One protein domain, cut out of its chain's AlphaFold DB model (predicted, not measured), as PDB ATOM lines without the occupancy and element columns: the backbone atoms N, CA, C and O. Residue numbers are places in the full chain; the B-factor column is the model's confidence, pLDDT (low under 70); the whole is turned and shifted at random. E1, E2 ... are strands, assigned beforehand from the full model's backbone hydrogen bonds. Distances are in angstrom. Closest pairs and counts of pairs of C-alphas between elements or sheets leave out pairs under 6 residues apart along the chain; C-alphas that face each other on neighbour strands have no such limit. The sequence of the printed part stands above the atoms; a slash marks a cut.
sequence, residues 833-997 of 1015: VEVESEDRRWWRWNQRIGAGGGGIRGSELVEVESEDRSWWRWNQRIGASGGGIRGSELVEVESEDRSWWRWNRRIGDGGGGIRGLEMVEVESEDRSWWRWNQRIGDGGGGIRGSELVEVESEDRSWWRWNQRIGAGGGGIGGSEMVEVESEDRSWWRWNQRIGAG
ATOM      1  N   VAL A 833     166.241 173.650 211.064       65.94
ATOM      2  CA  VAL A 833     165.323 174.544 211.785       65.94
ATOM      3  C   VAL A 833     164.159 173.746 212.355       65.94
ATOM      4  O   VAL A 833     163.159 173.543 211.672       65.94
ATOM      5  N   GLU A 834     164.295 173.401 213.624       66.25
ATOM      6  CA  GLU A 834     163.379 172.588 214.419       66.25
ATOM      7  C   GLU A 834     162.397 173.481 215.210       66.25
ATOM      8  O   GLU A 834     162.763 174.569 215.683       66.25
ATOM      9  N   VAL A 835     161.116 173.093 215.305       70.62
ATOM     10  CA  VAL A 835     160.058 173.959 215.873       70.62
ATOM     11  C   VAL A 835     158.957 173.187 216.634       70.62
ATOM     12  O   VAL A 835     157.826 173.105 216.154       70.62
ATOM     13  N   GLU A 836     159.243 172.727 217.859       67.50
ATOM     14  CA  GLU A 836     158.245 172.185 218.811       67.50
ATOM     15  C   GLU A 836     157.063 173.158 219.110       67.50
ATOM     16  O   GLU A 836     157.209 174.396 219.120       67.50
ATOM     17  N   SER A 837     155.849 172.637 219.399       63.56
ATOM     18  CA  SER A 837     154.656 173.503 219.539       63.56
ATOM     19  C   SER A 837     153.429 173.015 220.371       63.56
ATOM     20  O   SER A 837     152.319 172.950 219.835       63.56
ATOM     21  N   GLU A 838     153.544 172.910 221.704       61.47
ATOM     22  CA  GLU A 838     152.473 172.517 222.678       61.47
ATOM     23  C   GLU A 838     151.111 173.307 222.715       61.47
ATOM     24  O   GLU A 838     150.203 172.949 223.466       61.47
ATOM     25  N   ASP A 839     150.908 174.445 222.018       63.88
ATOM     26  CA  ASP A 839     149.685 175.297 222.212       63.88
ATOM     27  C   ASP A 839     149.335 176.166 220.990       63.88
ATOM     28  O   ASP A 839     150.215 176.712 220.321       63.88
ATOM     29  N   ARG A 840     148.034 176.364 220.718       57.31
ATOM     30  CA  ARG A 840     147.466 176.957 219.473       57.31
ATOM     31  C   ARG A 840     148.199 178.174 218.903       57.31
ATOM     32  O   ARG A 840     147.904 179.328 219.252       57.31
ATOM     33  N   ARG A 841     149.047 177.933 217.903       66.38
ATOM     34  CA  ARG A 841     149.884 178.953 217.251       66.38
ATOM     35  C   ARG A 841     149.421 179.358 215.848       66.38
ATOM     36  O   ARG A 841     148.725 178.646 215.123       66.38
ATOM     37  N   TRP A 842     149.814 180.571 215.456       70.94
ATOM     38  CA  TRP A 842     149.650 181.113 214.099       70.94
ATOM     39  C   TRP A 842     151.032 181.393 213.506       70.94
ATOM     40  O   TRP A 842     151.614 182.462 213.719       70.94
ATOM     41  N   TRP A 843     151.542 180.427 212.747       76.56
ATOM     42  CA  TRP A 843     152.901 180.427 212.222       76.56
ATOM     43  C   TRP A 843     152.972 181.001 210.810       76.56
ATOM     44  O   TRP A 843     152.218 180.636 209.900       76.56
ATOM     45  N   ARG A 844     153.908 181.930 210.580       79.00
ATOM     46  CA  ARG A 844     154.066 182.547 209.259       79.00
ATOM     47  C   ARG A 844     155.513 182.786 208.845       79.00
ATOM     48  O   ARG A 844     156.017 183.911 208.920       79.00
ATOM     49  N   TRP A 845     156.092 181.764 208.234       81.31
ATOM     50  CA  TRP A 845     157.376 181.781 207.531       81.31
ATOM     51  C   TRP A 845     157.322 182.583 206.205       81.31
ATOM     52  O   TRP A 845     156.288 182.647 205.523       81.31
ATOM     53  N   ASN A 846     158.407 183.283 205.839       81.38
ATOM     54  CA  ASN A 846     158.473 184.150 204.640       81.38
ATOM     55  C   ASN A 846     159.900 184.271 204.044       81.38
ATOM     56  O   ASN A 846     160.370 185.396 203.829       81.38
ATOM     57  N   GLN A 847     160.574 183.152 203.777       82.38
ATOM     58  CA  GLN A 847     161.915 183.121 203.173       82.38
ATOM     59  C   GLN A 847     161.970 183.785 201.782       82.38
ATOM     60  O   GLN A 847     160.975 183.848 201.041       82.38
ATOM     61  N   ARG A 848     163.142 184.320 201.411       78.31
ATOM     62  CA  ARG A 848     163.416 184.866 200.071       78.31
ATOM     63  C   ARG A 848     164.862 184.620 199.651       78.31
ATOM     64  O   ARG A 848     165.752 185.321 200.132       78.31
ATOM     65  N   ILE A 849     165.053 183.739 198.675       77.25
ATOM     66  CA  ILE A 849     166.358 183.410 198.092       77.25
ATOM     67  C   ILE A 849     166.572 184.232 196.811       77.25
ATOM     68  O   ILE A 849     165.791 184.146 195.857       77.25
ATOM     69  N   GLY A 850     167.627 185.056 196.791       73.44
ATOM     70  CA  GLY A 850     167.973 185.950 195.681       73.44
ATOM     71  C   GLY A 850     169.362 185.688 195.093       73.44
ATOM     72  O   GLY A 850     170.360 186.211 195.597       73.44
ATOM     73  N   ALA A 851     169.436 184.940 193.986       66.38
ATOM     74  CA  ALA A 851     170.702 184.604 193.328       66.38
ATOM     75  C   ALA A 851     171.159 185.709 192.353       66.38
ATOM     76  O   ALA A 851     170.703 185.796 191.207       66.38
ATOM     77  N   GLY A 852     172.076 186.559 192.821       62.06
ATOM     78  CA  GLY A 852     172.682 187.668 192.076       62.06
ATOM     79  C   GLY A 852     173.772 187.238 191.087       62.06
ATOM     80  O   GLY A 852     174.928 187.623 191.242       62.06
ATOM     81  N   GLY A 853     173.427 186.434 190.078       59.38
ATOM     82  CA  GLY A 853     174.327 186.012 188.990       59.38
ATOM     83  C   GLY A 853     175.325 184.900 189.349       59.38
ATOM     84  O   GLY A 853     175.625 184.064 188.499       59.38
ATOM     85  N   GLY A 854     175.781 184.835 190.602       61.12
ATOM     86  CA  GLY A 854     176.383 183.627 191.173       61.12
ATOM     87  C   GLY A 854     175.328 182.537 191.391       61.12
ATOM     88  O   GLY A 854     174.166 182.846 191.662       61.12
ATOM     89  N   GLY A 855     175.721 181.270 191.249       58.34
ATOM     90  CA  GLY A 855     174.854 180.138 191.573       58.34
ATOM     91  C   GLY A 855     174.818 179.861 193.077       58.34
ATOM     92  O   GLY A 855     175.833 180.025 193.754       58.34
ATOM     93  N   ILE A 856     173.658 179.440 193.579       60.31
ATOM     94  CA  ILE A 856     173.467 179.032 194.979       60.31
ATOM     95  C   ILE A 856     173.417 177.505 195.036       60.31
ATOM     96  O   ILE A 856     172.733 176.881 194.217       60.31
ATOM     97  N   ARG A 857     174.131 176.930 196.007       59.38
ATOM     98  CA  ARG A 857     173.985 175.546 196.457       59.38
ATOM     99  C   ARG A 857     173.626 175.559 197.943       59.38
ATOM    100  O   ARG A 857     174.054 176.460 198.653       59.38
ATOM    101  N   GLY A 858     172.860 174.581 198.399       60.06
ATOM    102  CA  GLY A 858     172.535 174.407 199.812       60.06
ATOM    103  C   GLY A 858     171.755 173.122 200.038       60.06
ATOM    104  O   GLY A 858     171.267 172.539 199.066       60.06
ATOM    105  N   SER A 859     171.678 172.707 201.291       53.56
ATOM    106  CA  SER A 859     170.701 171.737 201.779       53.56
ATOM    107  C   SER A 859     169.915 172.436 202.886       53.56
ATOM    108  O   SER A 859     170.528 173.125 203.696       53.56
ATOM    109  N   GLU A 860     168.596 172.324 202.880       65.31
ATOM    110  CA  GLU A 860     167.703 172.886 203.902       65.31
ATOM    111  C   GLU A 860     166.862 171.707 204.409       65.31
ATOM    112  O   GLU A 860     166.308 170.987 203.573       65.31
ATOM    113  N   LEU A 861     166.868 171.482 205.724       60.66
ATOM    114  CA  LEU A 861     166.052 170.495 206.437       60.66
ATOM    115  C   LEU A 861     165.253 171.258 207.505       60.66
ATOM    116  O   LEU A 861     165.766 172.236 208.061       60.66
ATOM    117  N   VAL A 862     163.975 170.926 207.674       70.56
ATOM    118  CA  VAL A 862     163.055 171.661 208.552       70.56
ATOM    119  C   VAL A 862     162.031 170.690 209.144       70.56
ATOM    120  O   VAL A 862     160.986 170.493 208.524       70.56
ATOM    121  N   GLU A 863     162.309 170.149 210.327       71.75
ATOM    122  CA  GLU A 863     161.345 169.420 211.155       71.75
ATOM    123  C   GLU A 863     160.310 170.390 211.762       71.75
ATOM    124  O   GLU A 863     160.630 171.523 212.155       71.75
ATOM    125  N   VAL A 864     159.036 169.983 211.837       75.94
ATOM    126  CA  VAL A 864     157.969 170.801 212.442       75.94
ATOM    127  C   VAL A 864     156.921 169.951 213.162       75.94
ATOM    128  O   VAL A 864     155.964 169.492 212.540       75.94
ATOM    129  N   GLU A 865     157.029 169.871 214.487       73.00
ATOM    130  CA  GLU A 865     156.057 169.212 215.370       73.00
ATOM    131  C   GLU A 865     154.944 170.158 215.873       73.00
ATOM    132  O   GLU A 865     155.115 171.380 215.995       73.00
ATOM    133  N   SER A 866     153.751 169.623 216.172       72.25
ATOM    134  CA  SER A 866     152.584 170.450 216.531       72.25
ATOM    135  C   SER A 866     151.445 169.715 217.276       72.25
ATOM    136  O   SER A 866     150.375 169.508 216.695       72.25
ATOM    137  N   GLU A 867     151.594 169.484 218.586       72.62
ATOM    138  CA  GLU A 867     150.568 168.885 219.481       72.62
ATOM    139  C   GLU A 867     149.164 169.569 219.475       72.62
ATOM    140  O   GLU A 867     148.151 168.930 219.754       72.62
ATOM    141  N   ASP A 868     149.035 170.887 219.211       74.62
ATOM    142  CA  ASP A 868     147.748 171.622 219.359       74.62
ATOM    143  C   ASP A 868     147.435 172.608 218.213       74.62
ATOM    144  O   ASP A 868     148.280 173.376 217.743       74.62
ATOM    145  N   ARG A 869     146.152 172.644 217.808       69.50
ATOM    146  CA  ARG A 869     145.625 173.253 216.556       69.50
ATOM    147  C   ARG A 869     146.369 174.477 216.044       69.50
ATOM    148  O   ARG A 869     146.105 175.620 216.457       69.50
ATOM    149  N   SER A 870     147.174 174.254 215.019       74.44
ATOM    150  CA  SER A 870     148.062 175.256 214.453       74.44
ATOM    151  C   SER A 870     147.611 175.729 213.061       74.44
ATOM    152  O   SER A 870     146.863 175.085 212.318       74.44
ATOM    153  N   TRP A 871     147.991 176.960 212.711       77.06
ATOM    154  CA  TRP A 871     147.685 177.580 211.413       77.06
ATOM    155  C   TRP A 871     148.981 177.988 210.721       77.06
ATOM    156  O   TRP A 871     149.474 179.111 210.883       77.06
ATOM    157  N   TRP A 872     149.514 177.068 209.926       81.12
ATOM    158  CA  TRP A 872     150.804 177.206 209.271       81.12
ATOM    159  C   TRP A 872     150.702 177.863 207.902       81.12
ATOM    160  O   TRP A 872     149.924 177.486 207.019       81.12
ATOM    161  N   ARG A 873     151.540 178.878 207.682       83.25
ATOM    162  CA  ARG A 873     151.574 179.587 206.405       83.25
ATOM    163  C   ARG A 873     152.986 179.898 205.938       83.25
ATOM    164  O   ARG A 873     153.458 181.034 206.054       83.25
ATOM    165  N   TRP A 874     153.573 178.926 205.257       84.31
ATOM    166  CA  TRP A 874     154.819 179.028 204.503       84.31
ATOM    167  C   TRP A 874     154.667 179.917 203.242       84.31
ATOM    168  O   TRP A 874     153.603 179.970 202.607       84.31
ATOM    169  N   ASN A 875     155.691 180.708 202.886       84.50
ATOM    170  CA  ASN A 875     155.645 181.659 201.750       84.50
ATOM    171  C   ASN A 875     157.019 181.876 201.071       84.50
ATOM    172  O   ASN A 875     157.446 183.030 200.919       84.50
ATOM    173  N   GLN A 876     157.703 180.808 200.663       84.56
ATOM    174  CA  GLN A 876     159.004 180.891 199.989       84.56
ATOM    175  C   GLN A 876     158.941 181.656 198.651       84.56
ATOM    176  O   GLN A 876     157.958 181.596 197.896       84.56
ATOM    177  N   ARG A 877     160.003 182.409 198.339       81.88
ATOM    178  CA  ARG A 877     160.172 183.083 197.040       81.88
ATOM    179  C   ARG A 877     161.597 182.973 196.527       81.88
ATOM    180  O   ARG A 877     162.466 183.730 196.961       81.88
ATOM    181  N   ILE A 878     161.782 182.116 195.533       79.19
ATOM    182  CA  ILE A 878     163.050 181.902 194.841       79.19
ATOM    183  C   ILE A 878     163.128 182.838 193.625       79.19
ATOM    184  O   ILE A 878     162.189 182.913 192.829       79.19
ATOM    185  N   GLY A 879     164.232 183.569 193.455       76.19
ATOM    186  CA  GLY A 879     164.436 184.461 192.308       76.19
ATOM    187  C   GLY A 879     165.894 184.549 191.865       76.19
ATOM    188  O   GLY A 879     166.715 185.166 192.541       76.19
ATOM    189  N   ALA A 880     166.207 183.981 190.697       67.19
ATOM    190  CA  ALA A 880     167.575 183.874 190.193       67.19
ATOM    191  C   ALA A 880     167.842 184.775 188.975       67.19
ATOM    192  O   ALA A 880     167.416 184.487 187.855       67.19
ATOM    193  N   SER A 881     168.585 185.871 189.158       66.25
ATOM    194  CA  SER A 881     168.965 186.756 188.050       66.25
ATOM    195  C   SER A 881     170.211 186.225 187.326       66.25
ATOM    196  O   SER A 881     171.304 186.773 187.465       66.25
ATOM    197  N   GLY A 882     170.038 185.145 186.560       62.41
ATOM    198  CA  GLY A 882     171.035 184.607 185.620       62.41
ATOM    199  C   GLY A 882     171.997 183.546 186.170       62.41
ATOM    200  O   GLY A 882     172.648 182.875 185.376       62.41
ATOM    201  N   GLY A 883     172.062 183.352 187.491       64.12
ATOM    202  CA  GLY A 883     172.706 182.181 188.102       64.12
ATOM    203  C   GLY A 883     171.750 180.984 188.147       64.12
ATOM    204  O   GLY A 883     170.540 181.176 188.230       64.12
ATOM    205  N   GLY A 884     172.266 179.754 188.093       62.94
ATOM    206  CA  GLY A 884     171.467 178.555 188.381       62.94
ATOM    207  C   GLY A 884     171.390 178.280 189.886       62.94
ATOM    208  O   GLY A 884     172.334 178.592 190.610       62.94
ATOM    209  N   ILE A 885     170.290 177.689 190.351       64.94
ATOM    210  CA  ILE A 885     170.129 177.244 191.747       64.94
ATOM    211  C   ILE A 885     170.148 175.716 191.769       64.94
ATOM    212  O   ILE A 885     169.494 175.084 190.935       64.94
ATOM    213  N   ARG A 886     170.917 175.135 192.696       64.50
ATOM    214  CA  ARG A 886     171.006 173.685 192.886       64.50
ATOM    215  C   ARG A 886     171.073 173.329 194.368       64.50
ATOM    216  O   ARG A 886     172.175 173.304 194.907       64.50
ATOM    217  N   GLY A 887     169.937 173.047 194.994       62.88
ATOM    218  CA  GLY A 887     169.875 172.595 196.386       62.88
ATOM    219  C   GLY A 887     169.190 171.242 196.551       62.88
ATOM    220  O   GLY A 887     168.659 170.714 195.575       62.88
ATOM    221  N   SER A 888     169.236 170.718 197.768       61.88
ATOM    222  CA  SER A 888     168.270 169.743 198.279       61.88
ATOM    223  C   SER A 888     167.377 170.465 199.289       61.88
ATOM    224  O   SER A 888     167.867 171.359 199.981       61.88
ATOM    225  N   GLU A 889     166.097 170.128 199.338       70.25
ATOM    226  CA  GLU A 889     165.115 170.697 200.273       70.25
ATOM    227  C   GLU A 889     164.325 169.501 200.818       70.25
ATOM    228  O   GLU A 889     163.711 168.790 200.022       70.25
ATOM    229  N   LEU A 890     164.448 169.233 202.119       66.75
ATOM    230  CA  LEU A 890     163.702 168.201 202.839       66.75
ATOM    231  C   LEU A 890     162.883 168.885 203.942       66.75
ATOM    232  O   LEU A 890     163.338 169.885 204.501       66.75
ATOM    233  N   VAL A 891     161.650 168.432 204.169       73.75
ATOM    234  CA  VAL A 891     160.743 168.987 205.183       73.75
ATOM    235  C   VAL A 891     159.865 167.856 205.726       73.75
ATOM    236  O   VAL A 891     158.907 167.494 205.039       73.75
ATOM    237  N   GLU A 892     160.173 167.341 206.917       75.19
ATOM    238  CA  GLU A 892     159.251 166.536 207.732       75.19
ATOM    239  C   GLU A 892     158.228 167.439 208.455       75.19
ATOM    240  O   GLU A 892     158.513 168.592 208.809       75.19
ATOM    241  N   VAL A 893     156.995 166.957 208.645       77.81
ATOM    242  CA  VAL A 893     155.925 167.695 209.335       77.81
ATOM    243  C   VAL A 893     154.984 166.752 210.080       77.81
ATOM    244  O   VAL A 893     154.208 166.044 209.442       77.81
ATOM    245  N   GLU A 894     154.935 166.880 211.403       77.06
ATOM    246  CA  GLU A 894     154.093 166.076 212.296       77.06
ATOM    247  C   GLU A 894     153.006 166.928 212.981       77.06
ATOM    248  O   GLU A 894     153.174 168.127 213.248       77.06
ATOM    249  N   SER A 895     151.825 166.347 213.234       75.75
ATOM    250  CA  SER A 895     150.659 167.121 213.695       75.75
ATOM    251  C   SER A 895     149.539 166.283 214.348       75.75
ATOM    252  O   SER A 895     148.522 166.022 213.700       75.75
ATOM    253  N   GLU A 896     149.643 166.012 215.655       75.69
ATOM    254  CA  GLU A 896     148.614 165.324 216.477       75.69
ATOM    255  C   GLU A 896     147.189 165.948 216.402       75.69
ATOM    256  O   GLU A 896     146.178 165.254 216.479       75.69
ATOM    257  N   ASP A 897     147.046 167.282 216.267       77.06
ATOM    258  CA  ASP A 897     145.739 167.981 216.316       77.06
ATOM    259  C   ASP A 897     145.469 168.857 215.072       77.06
ATOM    260  O   ASP A 897     146.365 169.330 214.378       77.06
ATOM    261  N   ARG A 898     144.185 169.128 214.791       72.56
ATOM    262  CA  ARG A 898     143.670 169.697 213.523       72.56
ATOM    263  C   ARG A 898     144.387 170.947 213.030       72.56
ATOM    264  O   ARG A 898     144.033 172.078 213.410       72.56
ATOM    265  N   SER A 899     145.251 170.749 212.044       77.94
ATOM    266  CA  SER A 899     146.095 171.799 211.493       77.94
ATOM    267  C   SER A 899     145.607 172.352 210.149       77.94
ATOM    268  O   SER A 899     144.910 171.714 209.356       77.94
ATOM    269  N   TRP A 900     145.928 173.620 209.886       79.81
ATOM    270  CA  TRP A 900     145.543 174.335 208.657       79.81
ATOM    271  C   TRP A 900     146.773 174.799 207.884       79.81
ATOM    272  O   TRP A 900     147.232 175.943 208.000       79.81
ATOM    273  N   TRP A 901     147.283 173.896 207.054       82.75
ATOM    274  CA  TRP A 901     148.538 174.045 206.335       82.75
ATOM    275  C   TRP A 901     148.381 174.755 204.992       82.75
ATOM    276  O   TRP A 901     147.598 174.379 204.112       82.75
ATOM    277  N   ARG A 902     149.162 175.820 204.789       85.50
ATOM    278  CA  ARG A 902     149.104 176.609 203.555       85.50
ATOM    279  C   ARG A 902     150.473 177.011 203.023       85.50
ATOM    280  O   ARG A 902     150.907 178.157 203.187       85.50
ATOM    281  N   TRP A 903     151.049 176.125 202.224       85.88
ATOM    282  CA  TRP A 903     152.227 176.365 201.393       85.88
ATOM    283  C   TRP A 903     151.955 177.377 200.254       85.88
ATOM    284  O   TRP A 903     150.860 177.431 199.677       85.88
ATOM    285  N   ASN A 904     152.923 178.245 199.928       86.31
ATOM    286  CA  ASN A 904     152.792 179.265 198.867       86.31
ATOM    287  C   ASN A 904     154.133 179.568 198.163       86.31
ATOM    288  O   ASN A 904     154.601 180.715 198.198       86.31
ATOM    289  N   ARG A 905     154.748 178.572 197.520       84.38
ATOM    290  CA  ARG A 905     156.005 178.737 196.773       84.38
ATOM    291  C   ARG A 905     155.805 179.568 195.504       84.38
ATOM    292  O   ARG A 905     154.906 179.310 194.699       84.38
ATOM    293  N   ARG A 906     156.639 180.594 195.300       82.94
ATOM    294  CA  ARG A 906     156.689 181.336 194.026       82.94
ATOM    295  C   ARG A 906     158.105 181.418 193.475       82.94
ATOM    296  O   ARG A 906     158.912 182.208 193.966       82.94
ATOM    297  N   ILE A 907     158.323 180.719 192.368       80.56
ATOM    298  CA  ILE A 907     159.527 180.814 191.546       80.56
ATOM    299  C   ILE A 907     159.405 182.049 190.635       80.56
ATOM    300  O   ILE A 907     158.368 182.304 190.013       80.56
ATOM    301  N   GLY A 908     160.439 182.887 190.639       74.50
ATOM    302  CA  GLY A 908     160.497 184.157 189.917       74.50
ATOM    303  C   GLY A 908     160.898 184.023 188.448       74.50
ATOM    304  O   GLY A 908     161.449 183.019 188.016       74.50
ATOM    305  N   ASP A 909     160.669 185.089 187.685       65.06
ATOM    306  CA  ASP A 909     160.786 185.142 186.218       65.06
ATOM    307  C   ASP A 909     162.251 185.212 185.703       65.06
ATOM    308  O   ASP A 909     162.547 185.815 184.670       65.06
ATOM    309  N   GLY A 910     163.196 184.645 186.458       63.34
ATOM    310  CA  GLY A 910     164.635 184.708 186.209       63.34
ATOM    311  C   GLY A 910     165.130 183.579 185.306       63.34
ATOM    312  O   GLY A 910     164.868 182.413 185.567       63.34
ATOM    313  N   GLY A 911     165.881 183.910 184.251       60.59
ATOM    314  CA  GLY A 911     166.351 182.950 183.234       60.59
ATOM    315  C   GLY A 911     167.462 181.979 183.665       60.59
ATOM    316  O   GLY A 911     168.165 181.460 182.801       60.59
ATOM    317  N   GLY A 912     167.664 181.767 184.966       64.06
ATOM    318  CA  GLY A 912     168.546 180.726 185.498       64.06
ATOM    319  C   GLY A 912     167.805 179.393 185.615       64.06
ATOM    320  O   GLY A 912     166.635 179.370 185.986       64.06
ATOM    321  N   GLY A 913     168.465 178.279 185.292       62.22
ATOM    322  CA  GLY A 913     167.882 176.947 185.494       62.22
ATOM    323  C   GLY A 913     167.927 176.525 186.965       62.22
ATOM    324  O   GLY A 913     168.947 176.725 187.627       62.22
ATOM    325  N   ILE A 914     166.843 175.922 187.452       64.31
ATOM    326  CA  ILE A 914     166.743 175.336 188.798       64.31
ATOM    327  C   ILE A 914     166.894 173.818 188.676       64.31
ATOM    328  O   ILE A 914     166.320 173.219 187.758       64.31
ATOM    329  N   ARG A 915     167.681 173.205 189.568       63.00
ATOM    330  CA  ARG A 915     167.816 171.745 189.683       63.00
ATOM    331  C   ARG A 915     167.929 171.306 191.139       63.00
ATOM    332  O   ARG A 915     169.013 171.441 191.696       63.00
ATOM    333  N   GLY A 916     166.864 170.773 191.719       63.47
ATOM    334  CA  GLY A 916     166.897 170.195 193.064       63.47
ATOM    335  C   GLY A 916     166.507 168.725 193.094       63.47
ATOM    336  O   GLY A 916     166.056 168.182 192.084       63.47
ATOM    337  N   LEU A 917     166.723 168.109 194.246       56.34
ATOM    338  CA  LEU A 917     165.865 167.038 194.742       56.34
ATOM    339  C   LEU A 917     165.065 167.662 195.885       56.34
ATOM    340  O   LEU A 917     165.617 168.481 196.624       56.34
ATOM    341  N   GLU A 918     163.784 167.351 195.955       68.06
ATOM    342  CA  GLU A 918     162.851 167.910 196.925       68.06
ATOM    343  C   GLU A 918     161.999 166.756 197.430       68.06
ATOM    344  O   GLU A 918     161.475 166.003 196.608       68.06
ATOM    345  N   MET A 919     161.978 166.604 198.749       67.19
ATOM    346  CA  MET A 919     161.333 165.538 199.508       67.19
ATOM    347  C   MET A 919     160.514 166.240 200.585       67.19
ATOM    348  O   MET A 919     161.004 167.191 201.198       67.19
ATOM    349  N   VAL A 920     159.244 165.892 200.724       73.75
ATOM    350  CA  VAL A 920     158.357 166.500 201.718       73.75
ATOM    351  C   VAL A 920     157.495 165.386 202.263       73.75
ATOM    352  O   VAL A 920     156.765 164.765 201.494       73.75
ATOM    353  N   GLU A 921     157.619 165.178 203.559       75.69
ATOM    354  CA  GLU A 921     157.086 164.055 204.317       75.69
ATOM    355  C   GLU A 921     156.134 164.648 205.357       75.69
ATOM    356  O   GLU A 921     156.375 165.742 205.886       75.69
ATOM    357  N   VAL A 922     154.955 164.052 205.504       77.50
ATOM    358  CA  VAL A 922     153.836 164.694 206.200       77.50
ATOM    359  C   VAL A 922     152.980 163.657 206.901       77.50
ATOM    360  O   VAL A 922     152.228 162.945 206.236       77.50
ATOM    361  N   GLU A 923     152.991 163.700 208.225       77.62
ATOM    362  CA  GLU A 923     152.201 162.842 209.103       77.62
ATOM    363  C   GLU A 923     151.132 163.665 209.845       77.62
ATOM    364  O   GLU A 923     151.309 164.848 210.169       77.62
ATOM    365  N   SER A 924     149.943 163.088 210.053       77.06
ATOM    366  CA  SER A 924     148.792 163.834 210.584       77.06
ATOM    367  C   SER A 924     147.689 162.933 211.160       77.06
ATOM    368  O   SER A 924     146.719 162.640 210.456       77.06
ATOM    369  N   GLU A 925     147.765 162.617 212.458       76.81
ATOM    370  CA  GLU A 925     146.733 161.874 213.216       76.81
ATOM    371  C   GLU A 925     145.307 162.470 213.056       76.81
ATOM    372  O   GLU A 925     144.342 161.768 212.753       76.81
ATOM    373  N   ASP A 926     145.128 163.795 213.229       77.56
ATOM    374  CA  ASP A 926     143.806 164.463 213.210       77.56
ATOM    375  C   ASP A 926     143.586 165.351 211.960       77.56
ATOM    376  O   ASP A 926     144.494 165.794 211.258       77.56
ATOM    377  N   ARG A 927     142.314 165.663 211.681       74.38
ATOM    378  CA  ARG A 927     141.795 166.254 210.429       74.38
ATOM    379  C   ARG A 927     142.475 167.545 209.993       74.38
ATOM    380  O   ARG A 927     142.030 168.651 210.348       74.38
ATOM    381  N   SER A 928     143.439 167.407 209.094       78.56
ATOM    382  CA  SER A 928     144.202 168.521 208.548       78.56
ATOM    383  C   SER A 928     143.655 169.060 207.218       78.56
ATOM    384  O   SER A 928     143.004 168.380 206.418       78.56
ATOM    385  N   TRP A 929     143.872 170.357 206.975       80.00
ATOM    386  CA  TRP A 929     143.341 171.073 205.803       80.00
ATOM    387  C   TRP A 929     144.466 171.668 204.953       80.00
ATOM    388  O   TRP A 929     144.863 172.831 205.100       80.00
ATOM    389  N   TRP A 930     144.974 170.847 204.040       82.69
ATOM    390  CA  TRP A 930     146.197 171.081 203.288       82.69
ATOM    391  C   TRP A 930     145.970 171.843 201.984       82.69
ATOM    392  O   TRP A 930     145.156 171.493 201.122       82.69
ATOM    393  N   ARG A 931     146.732 172.925 201.786       85.38
ATOM    394  CA  ARG A 931     146.594 173.772 200.597       85.38
ATOM    395  C   ARG A 931     147.923 174.233 200.008       85.38
ATOM    396  O   ARG A 931     148.334 175.383 200.202       85.38
ATOM    397  N   TRP A 932     148.482 173.402 199.134       85.19
ATOM    398  CA  TRP A 932     149.591 173.745 198.241       85.19
ATOM    399  C   TRP A 932     149.224 174.846 197.228       85.19
ATOM    400  O   TRP A 932     148.105 174.909 196.701       85.19
ATOM    401  N   ASN A 933     150.160 175.752 196.933       85.12
ATOM    402  CA  ASN A 933     149.992 176.800 195.912       85.12
ATOM    403  C   ASN A 933     151.335 177.113 195.225       85.12
ATOM    404  O   ASN A 933     151.920 178.174 195.468       85.12
ATOM    405  N   GLN A 934     151.816 176.210 194.371       84.62
ATOM    406  CA  GLN A 934     153.045 176.388 193.593       84.62
ATOM    407  C   GLN A 934     152.789 177.343 192.402       84.62
ATOM    408  O   GLN A 934     151.866 177.141 191.605       84.62
ATOM    409  N   ARG A 935     153.575 178.421 192.255       83.44
ATOM    410  CA  ARG A 935     153.520 179.298 191.067       83.44
ATOM    411  C   ARG A 935     154.891 179.505 190.437       83.44
ATOM    412  O   ARG A 935     155.733 180.212 190.993       83.44
ATOM    413  N   ILE A 936     155.027 179.027 189.207       80.88
ATOM    414  CA  ILE A 936     156.191 179.231 188.345       80.88
ATOM    415  C   ILE A 936     156.011 180.531 187.537       80.88
ATOM    416  O   ILE A 936     154.892 180.927 187.186       80.88
ATOM    417  N   GLY A 937     157.112 181.251 187.318       77.69
ATOM    418  CA  GLY A 937     157.149 182.506 186.566       77.69
ATOM    419  C   GLY A 937     157.067 182.328 185.046       77.69
ATOM    420  O   GLY A 937     157.073 181.218 184.524       77.69
ATOM    421  N   ASP A 938     157.040 183.445 184.321       74.88
ATOM    422  CA  ASP A 938     157.081 183.486 182.849       74.88
ATOM    423  C   ASP A 938     158.535 183.463 182.299       74.88
ATOM    424  O   ASP A 938     158.779 183.723 181.118       74.88
ATOM    425  N   GLY A 939     159.523 183.174 183.157       65.75
ATOM    426  CA  GLY A 939     160.951 183.172 182.827       65.75
ATOM    427  C   GLY A 939     161.378 181.946 182.017       65.75
ATOM    428  O   GLY A 939     161.100 180.817 182.396       65.75
ATOM    429  N   GLY A 940     162.112 182.153 180.920       60.38
ATOM    430  CA  GLY A 940     162.563 181.085 180.009       60.38
ATOM    431  C   GLY A 940     163.700 180.184 180.525       60.38
ATOM    432  O   GLY A 940     164.437 179.633 179.709       60.38
ATOM    433  N   GLY A 941     163.887 180.065 181.843       64.25
ATOM    434  CA  GLY A 941     164.829 179.121 182.448       64.25
ATOM    435  C   GLY A 941     164.221 177.717 182.500       64.25
ATOM    436  O   GLY A 941     163.074 177.558 182.901       64.25
ATOM    437  N   GLY A 942     164.968 176.693 182.083       60.34
ATOM    438  CA  GLY A 942     164.509 175.302 182.185       60.34
ATOM    439  C   GLY A 942     164.643 174.771 183.614       60.34
ATOM    440  O   GLY A 942     165.741 174.812 184.176       60.34
ATOM    441  N   ILE A 943     163.548 174.256 184.173       62.03
ATOM    442  CA  ILE A 943     163.512 173.571 185.473       62.03
ATOM    443  C   ILE A 943     163.777 172.077 185.243       62.03
ATOM    444  O   ILE A 943     163.191 171.480 184.335       62.03
ATOM    445  N   ARG A 944     164.677 171.492 186.041       62.28
ATOM    446  CA  ARG A 944     164.956 170.047 186.081       62.28
ATOM    447  C   ARG A 944     165.327 169.591 187.495       62.28
ATOM    448  O   ARG A 944     166.519 169.497 187.797       62.28
ATOM    449  N   GLY A 945     164.333 169.351 188.338       62.47
ATOM    450  CA  GLY A 945     164.508 168.615 189.592       62.47
ATOM    451  C   GLY A 945     163.765 167.282 189.568       62.47
ATOM    452  O   GLY A 945     163.152 166.959 188.549       62.47
ATOM    453  N   SER A 946     163.814 166.559 190.679       62.91
ATOM    454  CA  SER A 946     162.743 165.634 191.056       62.91
ATOM    455  C   SER A 946     162.055 166.210 192.292       62.91
ATOM    456  O   SER A 946     162.754 166.715 193.169       62.91
ATOM    457  N   GLU A 947     160.727 166.195 192.305       69.00
ATOM    458  CA  GLU A 947     159.864 166.611 193.420       69.00
ATOM    459  C   GLU A 947     159.110 165.334 193.812       69.00
ATOM    460  O   GLU A 947     158.405 164.767 192.973       69.00
ATOM    461  N   LEU A 948     159.389 164.829 195.011       68.12
ATOM    462  CA  LEU A 948     158.752 163.676 195.634       68.12
ATOM    463  C   LEU A 948     158.059 164.170 196.910       68.12
ATOM    464  O   LEU A 948     158.575 165.062 197.588       68.12
ATOM    465  N   VAL A 949     156.852 163.673 197.160       73.75
ATOM    466  CA  VAL A 949     156.035 164.044 198.317       73.75
ATOM    467  C   VAL A 949     155.348 162.778 198.806       73.75
ATOM    468  O   VAL A 949     154.544 162.224 198.057       73.75
ATOM    469  N   GLU A 950     155.681 162.360 200.019       73.75
ATOM    470  CA  GLU A 950     155.050 161.263 200.756       73.75
ATOM    471  C   GLU A 950     154.119 161.879 201.818       73.75
ATOM    472  O   GLU A 950     154.343 162.998 202.298       73.75
ATOM    473  N   VAL A 951     152.979 161.235 202.075       74.44
ATOM    474  CA  VAL A 951     151.894 161.789 202.899       74.44
ATOM    475  C   VAL A 951     151.131 160.661 203.570       74.44
ATOM    476  O   VAL A 951     150.450 159.903 202.880       74.44
ATOM    477  N   GLU A 952     151.127 160.664 204.898       75.50
ATOM    478  CA  GLU A 952     150.409 159.702 205.729       75.50
ATOM    479  C   GLU A 952     149.371 160.429 206.604       75.50
ATOM    480  O   GLU A 952     149.572 161.553 207.082       75.50
ATOM    481  N   SER A 953     148.162 159.868 206.714       75.81
ATOM    482  CA  SER A 953     147.020 160.566 207.326       75.81
ATOM    483  C   SER A 953     145.927 159.597 207.784       75.81
ATOM    484  O   SER A 953     145.039 159.262 206.991       75.81
ATOM    485  N   GLU A 954     145.934 159.248 209.072       76.25
ATOM    486  CA  GLU A 954     144.907 158.437 209.751       76.25
ATOM    487  C   GLU A 954     143.481 159.015 209.550       76.25
ATOM    488  O   GLU A 954     142.614 158.403 208.917       76.25
ATOM    489  N   ASP A 955     143.210 160.239 210.040       75.38
ATOM    490  CA  ASP A 955     141.879 160.872 209.975       75.38
ATOM    491  C   ASP A 955     141.692 161.769 208.726       75.38
ATOM    492  O   ASP A 955     142.605 162.166 207.999       75.38
ATOM    493  N   ARG A 956     140.430 162.124 208.467       70.50
ATOM    494  CA  ARG A 956     139.902 162.735 207.235       70.50
ATOM    495  C   ARG A 956     140.525 164.082 206.888       70.50
ATOM    496  O   ARG A 956     139.985 165.145 207.238       70.50
ATOM    497  N   SER A 957     141.567 164.039 206.074       76.81
ATOM    498  CA  SER A 957     142.237 165.224 205.560       76.81
ATOM    499  C   SER A 957     141.583 165.796 204.290       76.81
ATOM    500  O   SER A 957     140.816 165.154 203.565       76.81
ATOM    501  N   TRP A 958     141.830 167.082 204.023       78.62
ATOM    502  CA  TRP A 958     141.258 167.803 202.875       78.62
ATOM    503  C   TRP A 958     142.354 168.503 202.073       78.62
ATOM    504  O   TRP A 958     142.866 169.557 202.462       78.62
ATOM    505  N   TRP A 959     142.677 167.943 200.914       80.94
ATOM    506  CA  TRP A 959     143.879 168.258 200.154       80.94
ATOM    507  C   TRP A 959     143.579 169.065 198.898       80.94
ATOM    508  O   TRP A 959     142.749 168.710 198.055       80.94
ATOM    509  N   ARG A 960     144.278 170.192 198.724       83.75
ATOM    510  CA  ARG A 960     144.046 171.085 197.584       83.75
ATOM    511  C   ARG A 960     145.327 171.634 196.966       83.75
ATOM    512  O   ARG A 960     145.722 172.772 197.246       83.75
ATOM    513  N   TRP A 961     145.858 170.906 195.990       83.94
ATOM    514  CA  TRP A 961     146.931 171.375 195.111       83.94
ATOM    515  C   TRP A 961     146.467 172.480 194.145       83.94
ATOM    516  O   TRP A 961     145.334 172.489 193.648       83.94
ATOM    517  N   ASN A 962     147.335 173.459 193.874       84.31
ATOM    518  CA  ASN A 962     147.070 174.553 192.929       84.31
ATOM    519  C   ASN A 962     148.372 174.970 192.213       84.31
ATOM    520  O   ASN A 962     148.971 175.988 192.567       84.31
ATOM    521  N   GLN A 963     148.801 174.198 191.212       83.06
ATOM    522  CA  GLN A 963     150.002 174.475 190.414       83.06
ATOM    523  C   GLN A 963     149.671 175.476 189.287       83.06
ATOM    524  O   GLN A 963     148.728 175.278 188.514       83.06
ATOM    525  N   ARG A 964     150.420 176.579 189.159       82.50
ATOM    526  CA  ARG A 964     150.260 177.532 188.042       82.50
ATOM    527  C   ARG A 964     151.583 177.823 187.348       82.50
ATOM    528  O   ARG A 964     152.441 178.506 187.910       82.50
ATOM    529  N   ILE A 965     151.663 177.424 186.084       79.44
ATOM    530  CA  ILE A 965     152.842 177.581 185.229       79.44
ATOM    531  C   ILE A 965     152.690 178.837 184.355       79.44
ATOM    532  O   ILE A 965     151.593 179.150 183.876       79.44
ATOM    533  N   GLY A 966     153.774 179.596 184.186       76.06
ATOM    534  CA  GLY A 966     153.827 180.739 183.272       76.06
ATOM    535  C   GLY A 966     153.779 180.331 181.795       76.06
ATOM    536  O   GLY A 966     153.871 179.159 181.451       76.06
ATOM    537  N   ALA A 967     153.657 181.309 180.898       73.31
ATOM    538  CA  ALA A 967     153.735 181.106 179.446       73.31
ATOM    539  C   ALA A 967     155.183 181.205 178.908       73.31
ATOM    540  O   ALA A 967     155.396 181.468 177.721       73.31
ATOM    541  N   GLY A 968     156.184 181.042 179.779       64.12
ATOM    542  CA  GLY A 968     157.601 181.104 179.424       64.12
ATOM    543  C   GLY A 968     158.026 179.899 178.586       64.12
ATOM    544  O   GLY A 968     157.790 178.760 178.968       64.12
ATOM    545  N   GLY A 969     158.693 180.132 177.453       56.91
ATOM    546  CA  GLY A 969     159.137 179.076 176.525       56.91
ATOM    547  C   GLY A 969     160.319 178.216 177.005       56.91
ATOM    548  O   GLY A 969     161.073 177.720 176.171       56.91
ATOM    549  N   GLY A 970     160.525 178.085 178.318       61.50
ATOM    550  CA  GLY A 970     161.520 177.190 178.906       61.50
ATOM    551  C   GLY A 970     160.988 175.757 178.962       61.50
ATOM    552  O   GLY A 970     159.840 175.536 179.330       61.50
ATOM    553  N   GLY A 971     161.809 174.774 178.588       59.06
ATOM    554  CA  GLY A 971     161.432 173.363 178.712       59.06
ATOM    555  C   GLY A 971     161.503 172.898 180.165       59.06
ATOM    556  O   GLY A 971     162.582 172.942 180.762       59.06
ATOM    557  N   ILE A 972     160.375 172.438 180.704       60.47
ATOM    558  CA  ILE A 972     160.290 171.729 181.988       60.47
ATOM    559  C   ILE A 972     160.661 170.265 181.740       60.47
ATOM    560  O   ILE A 972     160.170 169.663 180.781       60.47
ATOM    561  N   GLY A 973     161.527 169.696 182.579       59.91
ATOM    562  CA  GLY A 973     161.839 168.270 182.524       59.91
ATOM    563  C   GLY A 973     162.424 167.744 183.824       59.91
ATOM    564  O   GLY A 973     163.645 167.738 183.990       59.91
ATOM    565  N   GLY A 974     161.528 167.323 184.707       62.94
ATOM    566  CA  GLY A 974     161.800 166.623 185.957       62.94
ATOM    567  C   GLY A 974     160.922 165.380 186.093       62.94
ATOM    568  O   GLY A 974     160.149 165.081 185.177       62.94
ATOM    569  N   SER A 975     161.044 164.701 187.226       59.50
ATOM    570  CA  SER A 975     160.075 163.703 187.684       59.50
ATOM    571  C   SER A 975     159.257 164.319 188.820       59.50
ATOM    572  O   SER A 975     159.849 164.926 189.708       59.50
ATOM    573  N   GLU A 976     157.934 164.207 188.767       66.69
ATOM    574  CA  GLU A 976     157.025 164.585 189.862       66.69
ATOM    575  C   GLU A 976     156.387 163.265 190.321       66.69
ATOM    576  O   GLU A 976     155.807 162.557 189.492       66.69
ATOM    577  N   MET A 977     156.622 162.893 191.579       66.81
ATOM    578  CA  MET A 977     156.140 161.672 192.230       66.81
ATOM    579  C   MET A 977     155.378 162.111 193.478       66.81
ATOM    580  O   MET A 977     155.846 162.987 194.202       66.81
ATOM    581  N   VAL A 978     154.174 161.592 193.674       70.94
ATOM    582  CA  VAL A 978     153.366 161.886 194.858       70.94
ATOM    583  C   VAL A 978     152.779 160.565 195.317       70.94
ATOM    584  O   VAL A 978     152.028 159.953 194.557       70.94
ATOM    585  N   GLU A 979     153.174 160.161 196.514       71.88
ATOM    586  CA  GLU A 979     152.717 158.983 197.245       71.88
ATOM    587  C   GLU A 979     151.761 159.484 198.338       71.88
ATOM    588  O   GLU A 979     151.932 160.587 198.872       71.88
ATOM    589  N   VAL A 980     150.690 158.743 198.599       71.38
ATOM    590  CA  VAL A 980     149.636 159.140 199.535       71.38
ATOM    591  C   VAL A 980     149.038 157.885 200.135       71.38
ATOM    592  O   VAL A 980     148.411 157.117 199.402       71.38
ATOM    593  N   GLU A 981     149.126 157.767 201.452       73.75
ATOM    594  CA  GLU A 981     148.488 156.713 202.233       73.75
ATOM    595  C   GLU A 981     147.509 157.351 203.236       73.75
ATOM    596  O   GLU A 981     147.771 158.400 203.836       73.75
ATOM    597  N   SER A 982     146.291 156.814 203.337       73.06
ATOM    598  CA  SER A 982     145.259 157.369 204.225       73.06
ATOM    599  C   SER A 982     144.165 156.346 204.532       73.06
ATOM    600  O   SER A 982     143.467 155.879 203.626       73.06
ATOM    601  N   GLU A 983     143.994 156.042 205.819       74.19
ATOM    602  CA  GLU A 983     143.031 155.056 206.328       74.19
ATOM    603  C   GLU A 983     141.569 155.526 206.161       74.19
ATOM    604  O   GLU A 983     140.718 154.811 205.623       74.19
ATOM    605  N   ASP A 984     141.249 156.754 206.603       70.12
ATOM    606  CA  ASP A 984     139.901 157.339 206.506       70.12
ATOM    607  C   ASP A 984     139.756 158.289 205.294       70.12
ATOM    608  O   ASP A 984     140.681 158.656 204.572       70.12
ATOM    609  N   ARG A 985     138.518 158.707 205.029       68.62
ATOM    610  CA  ARG A 985     138.062 159.332 203.780       68.62
ATOM    611  C   ARG A 985     138.612 160.740 203.547       68.62
ATOM    612  O   ARG A 985     137.903 161.740 203.747       68.62
ATOM    613  N   SER A 986     139.840 160.798 203.051       74.00
ATOM    614  CA  SER A 986     140.536 161.996 202.589       74.00
ATOM    615  C   SER A 986     140.014 162.506 201.233       74.00
ATOM    616  O   SER A 986     139.716 161.743 200.317       74.00
ATOM    617  N   TRP A 987     139.879 163.832 201.086       76.44
ATOM    618  CA  TRP A 987     139.278 164.467 199.898       76.44
ATOM    619  C   TRP A 987     140.282 165.299 199.103       76.44
ATOM    620  O   TRP A 987     140.788 166.315 199.585       76.44
ATOM    621  N   TRP A 988     140.463 164.949 197.832       78.81
ATOM    622  CA  TRP A 988     141.538 165.476 196.992       78.81
ATOM    623  C   TRP A 988     141.036 166.438 195.910       78.81
ATOM    624  O   TRP A 988     140.004 166.233 195.267       78.81
ATOM    625  N   ARG A 989     141.776 167.530 195.668       79.81
ATOM    626  CA  ARG A 989     141.461 168.483 194.592       79.81
ATOM    627  C   ARG A 989     142.696 169.123 193.957       79.81
ATOM    628  O   ARG A 989     143.056 170.261 194.282       79.81
ATOM    629  N   TRP A 990     143.240 168.460 192.941       82.88
ATOM    630  CA  TRP A 990     144.233 169.020 192.016       82.88
ATOM    631  C   TRP A 990     143.663 170.194 191.192       82.88
ATOM    632  O   TRP A 990     142.489 170.211 190.818       82.88
ATOM    633  N   ASN A 991     144.474 171.224 190.916       81.12
ATOM    634  CA  ASN A 991     144.096 172.354 190.047       81.12
ATOM    635  C   ASN A 991     145.329 172.896 189.294       81.12
ATOM    636  O   ASN A 991     145.856 173.957 189.648       81.12
ATOM    637  N   GLN A 992     145.789 172.197 188.256       81.19
ATOM    638  CA  GLN A 992     146.866 172.681 187.385       81.19
ATOM    639  C   GLN A 992     146.355 173.767 186.416       81.19
ATOM    640  O   GLN A 992     145.252 173.678 185.869       81.19
ATOM    641  N   ARG A 993     147.145 174.823 186.175       79.62
ATOM    642  CA  ARG A 993     146.863 175.825 185.130       79.62
ATOM    643  C   ARG A 993     148.127 176.284 184.412       79.62
ATOM    644  O   ARG A 993     148.865 177.131 184.915       79.62
ATOM    645  N   ILE A 994     148.297 175.792 183.190       77.88
ATOM    646  CA  ILE A 994     149.414 176.115 182.299       77.88
ATOM    647  C   ILE A 994     149.119 177.408 181.509       77.88
ATOM    648  O   ILE A 994     147.981 177.669 181.105       77.88
ATOM    649  N   GLY A 995     150.130 178.259 181.318       75.00
ATOM    650  CA  GLY A 995     150.066 179.418 180.425       75.00
ATOM    651  C   GLY A 995     150.266 179.016 178.961       75.00
ATOM    652  O   GLY A 995     151.072 178.144 178.668       75.00
ATOM    653  N   ALA A 996     149.570 179.664 178.021       68.75
ATOM    654  CA  ALA A 996     149.598 179.312 176.594       68.75
ATOM    655  C   ALA A 996     150.895 179.748 175.862       68.75
ATOM    656  O   ALA A 996     150.852 180.506 174.893       68.75
ATOM    657  N   GLY A 997     152.052 179.293 176.349       62.06
ATOM    658  CA  GLY A 997     153.363 179.435 175.716       62.06
ATOM    659  C   GLY A 997     153.788 178.133 175.034       62.06
ATOM    660  O   GLY A 997     153.610 177.056 175.589       62.06
TER     661      GLY A 997
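This is residues 833 to 997 of the 1015 residues of an uncharacterized protein of Caenorhabditis nigoni (UniProt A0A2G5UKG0). Little here is regular structure: the printed part is a flattened solenoid of stacked turns, with E2, E4, E5, E6 and E7 along one wall and E1, E3 and unnamed stretches along the other. Of 165 printed residues, only 37 are in the seven named strands, E1 to E7; the class is all strand. Both sheets, E2 E4 E5 E6 E7 and E1 E3, are parallel. The whole is compact, with a radius of gyration of the C-alphas of 16.4 A, spanning 43 by 31 by 22 A.

E1 is residues 848 to 851, its first C-alpha at (163.416, 184.866, 200.071). E2 is 856 to 861, E3 877 to 880, E4 885 to 893, 24.5 A long, E5 917 to 922, E6 946 to 949, and E7 975 to 978, its last C-alpha at (153.366, 161.886, 194.858).

E2 and E4 are parallel at 9 degrees, with N 886 and O 856 within hydrogen-bond range at 2.9 A. E1 and E2 meet only through their link.

The printed part has no cut. The link E2 to E3 is long. The pLDDT is under 70 for 64 residues.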